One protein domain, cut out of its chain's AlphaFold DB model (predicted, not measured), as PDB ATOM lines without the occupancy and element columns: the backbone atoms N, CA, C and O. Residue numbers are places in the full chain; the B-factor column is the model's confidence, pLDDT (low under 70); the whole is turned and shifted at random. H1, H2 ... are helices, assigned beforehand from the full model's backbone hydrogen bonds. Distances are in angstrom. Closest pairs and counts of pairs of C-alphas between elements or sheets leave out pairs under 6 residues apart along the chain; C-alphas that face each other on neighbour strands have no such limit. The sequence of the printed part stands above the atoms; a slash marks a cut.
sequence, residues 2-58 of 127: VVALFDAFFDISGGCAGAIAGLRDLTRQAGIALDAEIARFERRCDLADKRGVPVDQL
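What this domain is: This is residues 2 to 58 of the 127 residues of the protein "tRNA-synt_His domain-containing protein" of Alphaproteobacteria bacterium (UniProt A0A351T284). Three helices run back and forth nearly alongside one another as a thin zigzag, with H2 between H1 and H3. After H3, residues 51 to 58 fold back past its end. The printed part has 57 residues with three named helices, H1, H2, H3 in that order, and no named strand: all helix. It is only just loose, close to compact, with a radius of gyration of the C-alphas of 12.5 A, and only just flat, spanning 39 by 20 by 11 A.

How they stand to each other: Start at H1, residues 2 to 10; it touches H2, residues 16 to 30, closest at the C-alphas of Phe 9 and Leu 26, 7.2 A apart. They form a helical hairpin at a shallow tilt of 10 degrees, opposite ways. H2 makes another with H3, residues 35 to 50, at a shallow tilt of 6 degrees, opposite ways; they touch, closest at the C-alphas of Cys 16 and Cys 45, 6.4 A apart. H1 and H3 are apart. In H1, H2 and H3 every O i to N i+4 pair is within hydrogen-bond range.

Where its parts are: Find C-alpha 2 at (259.317, 408.199, 275.101), where H1 begins its 12.6 A. H2 covers 21.0 A and H3 22.2 A, ending at C-alpha 50, (290.349, 409.830, 297.103).

The domain as a whole: The C-alphas of Val 2 and Gly 52 are the two farthest apart, 39.7 A. Both links are tight, the printed part has no cut, and no printed residue is under 70 in pLDDT.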
ATOM      1  N   VAL A   2     258.529 407.112 274.472       76.56
ATOM      2  CA  VAL A   2     259.317 408.199 275.101       76.56
ATOM      3  C   VAL A   2     259.013 408.396 276.596       76.56
ATOM      4  O   VAL A   2     259.934 408.576 277.379       76.56
ATOM      5  N   VAL A   3     257.747 408.299 277.017       85.12
ATOM      6  CA  VAL A   3     257.357 408.445 278.438       85.12
ATOM      7  C   VAL A   3     258.028 407.386 279.323       85.12
ATOM      8  O   VAL A   3     258.679 407.734 280.297       85.12
ATOM      9  N   ALA A   4     257.997 406.118 278.903       90.62
ATOM     10  CA  ALA A   4     258.641 405.019 279.627       90.62
ATOM     11  C   ALA A   4     260.164 405.192 279.782       90.62
ATOM     12  O   ALA A   4     260.738 404.724 280.758       90.62
ATOM     13  N   LEU A   5     260.821 405.870 278.834       92.06
ATOM     14  CA  LEU A   5     262.245 406.188 278.932       92.06
ATOM     15  C   LEU A   5     262.515 407.265 279.992       92.06
ATOM     16  O   LEU A   5     263.495 407.157 280.725       92.06
ATOM     17  N   PHE A   6     261.658 408.285 280.088       92.25
ATOM     18  CA  PHE A   6     261.759 409.290 281.147       92.25
ATOM     19  C   PHE A   6     261.490 408.692 282.523       92.25
ATOM     20  O   PHE A   6     262.242 408.984 283.447       92.25
ATOM     21  N   ASP A   7     260.482 407.830 282.649       94.25
ATOM     22  CA  ASP A   7     260.196 407.131 283.904       94.25
ATOM     23  C   ASP A   7     261.398 406.275 284.325       94.25
ATOM     24  O   ASP A   7     261.931 406.450 285.419       94.25
ATOM     25  N   ALA A   8     261.929 405.463 283.403       94.75
ATOM     26  CA  ALA A   8     263.121 404.658 283.651       94.75
ATOM     27  C   ALA A   8     264.351 405.506 284.014       94.75
ATOM     28  O   ALA A   8     265.144 405.096 284.856       94.75
ATOM     29  N   PHE A   9     264.521 406.687 283.408       95.12
ATOM     30  CA  PHE A   9     265.579 407.622 283.788       95.12
ATOM     31  C   PHE A   9     265.368 408.169 285.199       95.12
ATOM     32  O   PHE A   9     266.298 408.142 286.002       95.12
ATOM     33  N   PHE A  10     264.166 408.653 285.515       94.88
ATOM     34  CA  PHE A  10     263.860 409.262 286.809       94.88
ATOM     35  C   PHE A  10     263.889 408.271 287.973       94.88
ATOM     36  O   PHE A  10     264.158 408.696 289.099       94.88
ATOM     37  N   ASP A  11     263.694 406.983 287.703       95.94
ATOM     38  CA  ASP A  11     263.826 405.912 288.689       95.94
ATOM     39  C   ASP A  11     265.292 405.599 289.046       95.94
ATOM     40  O   ASP A  11     265.563 404.969 290.075       95.94
ATOM     41  N   ILE A  12     266.272 406.087 288.270       97.06
ATOM     42  CA  ILE A  12     267.692 405.917 288.600       97.06
ATOM     43  C   ILE A  12     268.040 406.776 289.817       97.06
ATOM     44  O   ILE A  12     268.187 408.001 289.756       97.06
ATOM     45  N   SER A  13     268.255 406.098 290.938       96.81
ATOM     46  CA  SER A  13     268.729 406.684 292.184       96.81
ATOM     47  C   SER A  13     269.564 405.676 292.981       96.81
ATOM     48  O   SER A  13     269.522 404.475 292.716       96.81
ATOM     49  N   GLY A  14     270.365 406.151 293.935       96.00
ATOM     50  CA  GLY A  14     271.187 405.300 294.802       96.00
ATOM     51  C   GLY A  14     272.633 405.772 294.934       96.00
ATOM     52  O   GLY A  14     272.941 406.939 294.712       96.00
ATOM     53  N   GLY A  15     273.536 404.880 295.343       96.50
ATOM     54  CA  GLY A  15     274.969 405.188 295.438       96.50
ATOM     55  C   GLY A  15     275.631 405.375 294.066       96.50
ATOM     56  O   GLY A  15     275.083 404.957 293.045       96.50
ATOM     57  N   CYS A  16     276.836 405.957 294.048       95.62
ATOM     58  CA  CYS A  16     277.589 406.251 292.822       95.62
ATOM     59  C   CYS A  16     277.662 405.060 291.850       95.62
ATOM     60  O   CYS A  16     277.242 405.186 290.703       95.62
ATOM     61  N   ALA A  17     278.149 403.901 292.308       95.12
ATOM     62  CA  ALA A  17     278.358 402.733 291.449       95.12
ATOM     63  C   ALA A  17     277.056 402.231 290.799       95.12
ATOM     64  O   ALA A  17     277.008 402.025 289.586       95.12
ATOM     65  N   GLY A  18     275.988 402.095 291.592       96.56
ATOM     66  CA  GLY A  18     274.683 401.647 291.100       96.56
ATOM     67  C   GLY A  18     274.061 402.635 290.113       96.56
ATOM     68  O   GLY A  18     273.590 402.233 289.052       96.56
ATOM     69  N   ALA A  19     274.130 403.934 290.413       97.00
ATOM     70  CA  ALA A  19     273.624 404.975 289.524       97.00
ATOM     71  C   ALA A  19     274.386 405.030 288.189       97.00
ATOM     72  O   ALA A  19     273.768 405.146 287.135       97.00
ATOM     73  N   ILE A  20     275.718 404.910 288.213       97.38
ATOM     74  CA  ILE A  20     276.550 404.872 287.000       97.38
ATOM     75  C   ILE A  20     276.186 403.663 286.132       97.38
ATOM     76  O   ILE A  20     276.022 403.818 284.921       97.38
ATOM     77  N   ALA A  21     276.036 402.480 286.736       97.56
ATOM     78  CA  ALA A  21     275.623 401.275 286.021       97.56
ATOM     79  C   ALA A  21     274.232 401.445 285.387       97.56
ATOM     80  O   ALA A  21     274.089 401.249 284.181       97.56
ATOM     81  N   GLY A  22     273.249 401.919 286.162       97.56
ATOM     82  CA  GLY A  22     271.891 402.170 285.676       97.56
ATOM     83  C   GLY A  22     271.840 403.173 284.521       97.56
ATOM     84  O   GLY A  22     271.165 402.926 283.524       97.56
ATOM     85  N   LEU A  23     272.609 404.267 284.600       97.38
ATOM     86  CA  LEU A  23     272.714 405.244 283.511       97.38
ATOM     87  C   LEU A  23     273.303 404.611 282.246       97.38
ATOM     88  O   LEU A  23     272.732 404.783 281.174       97.38
ATOM     89  N   ARG A  24     274.410 403.861 282.361       97.50
ATOM     90  CA  ARG A  24     275.057 403.193 281.214       97.50
ATOM     91  C   ARG A  24     274.129 402.194 280.537       97.50
ATOM     92  O   ARG A  24     274.111 402.110 279.310       97.50
ATOM     93  N   ASP A  25     273.394 401.418 281.324       97.38
ATOM     94  CA  ASP A  25     272.475 400.417 280.792       97.38
ATOM     95  C   ASP A  25     271.288 401.075 280.091       97.38
ATOM     96  O   ASP A  25     270.972 400.700 278.959       97.38
ATOM     97  N   LEU A  26     270.697 402.110 280.697       96.88
ATOM     98  CA  LEU A  26     269.595 402.855 280.095       96.88
ATOM     99  C   LEU A  26     270.010 403.513 278.775       96.88
ATOM    100  O   LEU A  26     269.313 403.382 277.769       96.88
ATOM    101  N   THR A  27     271.156 404.198 278.747       95.94
ATOM    102  CA  THR A  27     271.618 404.910 277.547       95.94
ATOM    103  C   THR A  27     271.990 403.943 276.429       95.94
ATOM    104  O   THR A  27     271.671 404.209 275.270       95.94
ATOM    105  N   ARG A  28     272.575 402.782 276.761       96.00
ATOM    106  CA  ARG A  28     272.855 401.705 275.798       96.00
ATOM    107  C   ARG A  28     271.570 401.156 275.180       96.00
ATOM    108  O   ARG A  28     271.499 401.028 273.962       96.00
ATOM    109  N   GLN A  29     270.562 400.855 275.999       94.69
ATOM    110  CA  GLN A  29     269.271 400.335 275.528       94.69
ATOM    111  C   GLN A  29     268.510 401.355 274.676       94.69
ATOM    112  O   GLN A  29     267.875 400.986 273.691       94.69
ATOM    113  N   ALA A  30     268.593 402.636 275.034       94.69
ATOM    114  CA  ALA A  30     267.922 403.718 274.323       94.69
ATOM    115  C   ALA A  30     268.686 404.220 273.083       94.69
ATOM    116  O   ALA A  30     268.150 405.041 272.342       94.69
ATOM    117  N   GLY A  31     269.930 403.775 272.858       95.31
ATOM    118  CA  GLY A  31     270.782 404.290 271.782       95.31
ATOM    119  C   GLY A  31     271.166 405.766 271.960       95.31
ATOM    120  O   GLY A  31     271.338 406.481 270.976       95.31
ATOM    121  N   ILE A  32     271.267 406.238 273.208       95.00
ATOM    122  CA  ILE A  32     271.579 407.629 273.558       95.00
ATOM    123  C   ILE A  32     273.058 407.745 273.934       95.00
ATOM    124  O   ILE A  32     273.559 406.987 274.760       95.00
ATOM    125  N   ALA A  33     273.751 408.740 273.381       94.69
ATOM    126  CA  ALA A  33     275.147 409.015 273.707       94.69
ATOM    127  C   ALA A  33     275.257 409.974 274.907       94.69
ATOM    128  O   ALA A  33     275.011 411.173 274.778       94.69
ATOM    129  N   LEU A  34     275.644 409.450 276.074       94.62
ATOM    130  CA  LEU A  34     275.932 410.227 277.296       94.62
ATOM    131  C   LEU A  34     277.218 409.758 278.001       94.62
ATOM    132  O   LEU A  34     277.451 410.066 279.172       94.62
ATOM    133  N   ASP A  35     278.088 409.030 277.301       95.50
ATOM    134  CA  ASP A  35     279.277 408.392 277.875       95.50
ATOM    135  C   ASP A  35     280.214 409.387 278.560       95.50
ATOM    136  O   ASP A  35     280.695 409.143 279.667       95.50
ATOM    137  N   ALA A  36     280.432 410.550 277.943       96.00
ATOM    138  CA  ALA A  36     281.285 411.590 278.505       96.00
ATOM    139  C   ALA A  36     280.721 412.172 279.820       96.00
ATOM    140  O   ALA A  36     281.486 412.659 280.663       96.00
ATOM    141  N   GLU A  37     279.405 412.098 280.022       94.50
ATOM    142  CA  GLU A  37     278.674 412.780 281.092       94.50
ATOM    143  C   GLU A  37     278.622 411.853 282.299       94.50
ATOM    144  O   GLU A  37     278.940 412.256 283.422       94.50
ATOM    145  N   ILE A  38     278.357 410.577 282.018       96.88
ATOM    146  CA  ILE A  38     278.511 409.464 282.945       96.88
ATOM    147  C   ILE A  38     279.971 409.369 283.407       96.88
ATOM    148  O   ILE A  38     280.223 409.317 284.608       96.88
ATOM    149  N   ALA A  39     280.950 409.455 282.500       97.25
ATOM    150  CA  ALA A  39     282.367 409.434 282.869       97.25
ATOM    151  C   ALA A  39     282.767 410.650 283.724       97.25
ATOM    152  O   ALA A  39     283.617 410.543 284.607       97.25
ATOM    153  N   ARG A  40     282.161 411.828 283.505       95.81
ATOM    154  CA  ARG A  40     282.348 412.985 284.402       95.81
ATOM    155  C   ARG A  40     281.755 412.739 285.788       95.81
ATOM    156  O   ARG A  40     282.316 413.241 286.758       95.81
ATOM    157  N   PHE A  41     280.638 412.022 285.892       95.88
ATOM    158  CA  PHE A  41     280.055 411.638 287.177       95.88
ATOM    159  C   PHE A  41     280.922 410.615 287.917       95.88
ATOM    160  O   PHE A  41     281.279 410.867 289.065       95.88
ATOM    161  N   GLU A  42     281.354 409.556 287.238       97.19
ATOM    162  CA  GLU A  42     282.279 408.544 287.763       97.19
ATOM    163  C   GLU A  42     283.562 409.185 288.305       97.19
ATOM    164  O   GLU A  42     283.866 409.054 289.488       97.19
ATOM    165  N   ARG A  43     284.217 410.044 287.506       97.19
ATOM    166  CA  ARG A  43     285.407 410.785 287.956       97.19
ATOM    167  C   ARG A  43     285.160 411.639 289.201       97.19
ATOM    168  O   ARG A  43     286.076 411.803 290.001       97.19
ATOM    169  N   ARG A  44     283.965 412.219 289.372       95.38
ATOM    170  CA  ARG A  44     283.642 412.991 290.587       95.38
ATOM    171  C   ARG A  44     283.544 412.086 291.811       95.38
ATOM    172  O   ARG A  44     284.081 412.468 292.844       95.38
ATOM    173  N   CYS A  45     282.899 410.926 291.696       96.31
ATOM    174  CA  CYS A  45     282.826 409.959 292.791       96.31
ATOM    175  C   CYS A  45     284.227 409.453 293.173       96.31
ATOM    176  O   CYS A  45     284.583 409.504 294.346       96.31
ATOM    177  N   ASP A  46     285.059 409.098 292.190       96.94
ATOM    178  CA  ASP A  46     286.431 408.634 292.432       96.94
ATOM    179  C   ASP A  46     287.302 409.696 293.115       96.94
ATOM    180  O   ASP A  46     288.102 409.400 294.001       96.94
ATOM    181  N   LEU A  47     287.189 410.957 292.683       96.56
ATOM    182  CA  LEU A  47     287.941 412.058 293.286       96.56
ATOM    183  C   LEU A  47     287.443 412.391 294.693       96.56
ATOM    184  O   LEU A  47     288.257 412.769 295.533       96.56
ATOM    185  N   ALA A  48     286.139 412.265 294.950       94.75
ATOM    186  CA  ALA A  48     285.568 412.459 296.278       94.75
ATOM    187  C   ALA A  48     286.099 411.400 297.258       94.75
ATOM    188  O   ALA A  48     286.610 411.762 298.318       94.75
ATOM    189  N   ASP A  49     286.084 410.128 296.857       95.75
ATOM    190  CA  ASP A  49     286.612 409.011 297.649       95.75
ATOM    191  C   ASP A  49     288.106 409.195 297.963       95.75
ATOM    192  O   ASP A  49     288.524 409.206 299.120       95.75
ATOM    193  N   LYS A  50     288.913 409.521 296.943       97.12
ATOM    194  CA  LYS A  50     290.349 409.830 297.103       97.12
ATOM    195  C   LYS A  50     290.637 411.021 298.022       97.12
ATOM    196  O   LYS A  50     291.775 411.189 298.456       97.12
ATOM    197  N   ARG A  51     289.651 411.883 298.280       96.19
ATOM    198  CA  ARG A  51     289.754 413.028 299.199       96.19
ATOM    199  C   ARG A  51     289.151 412.747 300.576       96.19
ATOM    200  O   ARG A  51     289.083 413.669 301.383       96.19
ATOM    201  N   GLY A  52     288.756 411.505 300.853       95.50
ATOM    202  CA  GLY A  52     288.188 411.095 302.136       95.50
ATOM    203  C   GLY A  52     286.738 411.533 302.336       95.50
ATOM    204  O   GLY A  52     286.266 411.566 303.470       95.50
ATOM    205  N   VAL A  53     286.025 411.897 301.265       93.38
ATOM    206  CA  VAL A  53     284.575 412.107 301.340       93.38
ATOM    207  C   VAL A  53     283.909 410.731 301.450       93.38
ATOM    208  O   VAL A  53     284.207 409.875 300.617       93.38
ATOM    209  N   PRO A  54     283.000 410.502 302.415       90.81
ATOM    210  CA  PRO A  54     282.303 409.226 302.564       90.81
ATOM    211  C   PRO A  54     281.324 409.018 301.400       90.81
ATOM    212  O   PRO A  54     280.167 409.443 301.433       90.81
ATOM    213  N   VAL A  55     281.806 408.414 300.312       91.19
ATOM    214  CA  VAL A  55     281.030 408.213 299.076       91.19
ATOM    215  C   VAL A  55     279.842 407.267 299.255       91.19
ATOM    216  O   VAL A  55     278.880 407.334 298.491       91.19
ATOM    217  N   ASP A  56     279.864 406.435 300.291       89.94
ATOM    218  CA  ASP A  56     278.755 405.595 300.737       89.94
ATOM    219  C   ASP A  56     277.560 406.414 301.254       89.94
ATOM    220  O   ASP A  56     276.415 405.957 301.161       89.94
ATOM    221  N   GLN A  57     277.806 407.640 301.723       91.75
ATOM    222  CA  GLN A  57     276.776 408.599 302.131       91.75
ATOM    223  C   GLN A  57     276.271 409.457 300.963       91.75
ATOM    224  O   GLN A  57     275.235 410.112 301.081       91.75
ATOM    225  N   LEU A  58     276.952 409.437 299.811       93.56
ATOM    226  CA  LEU A  58     276.467 410.110 298.612       93.56
ATOM    227  C   LEU A  58     275.304 409.325 297.995       93.56
ATOM    228  O   LEU A  58     275.320 408.095 297.858       93.56
TER     229      LEU A  58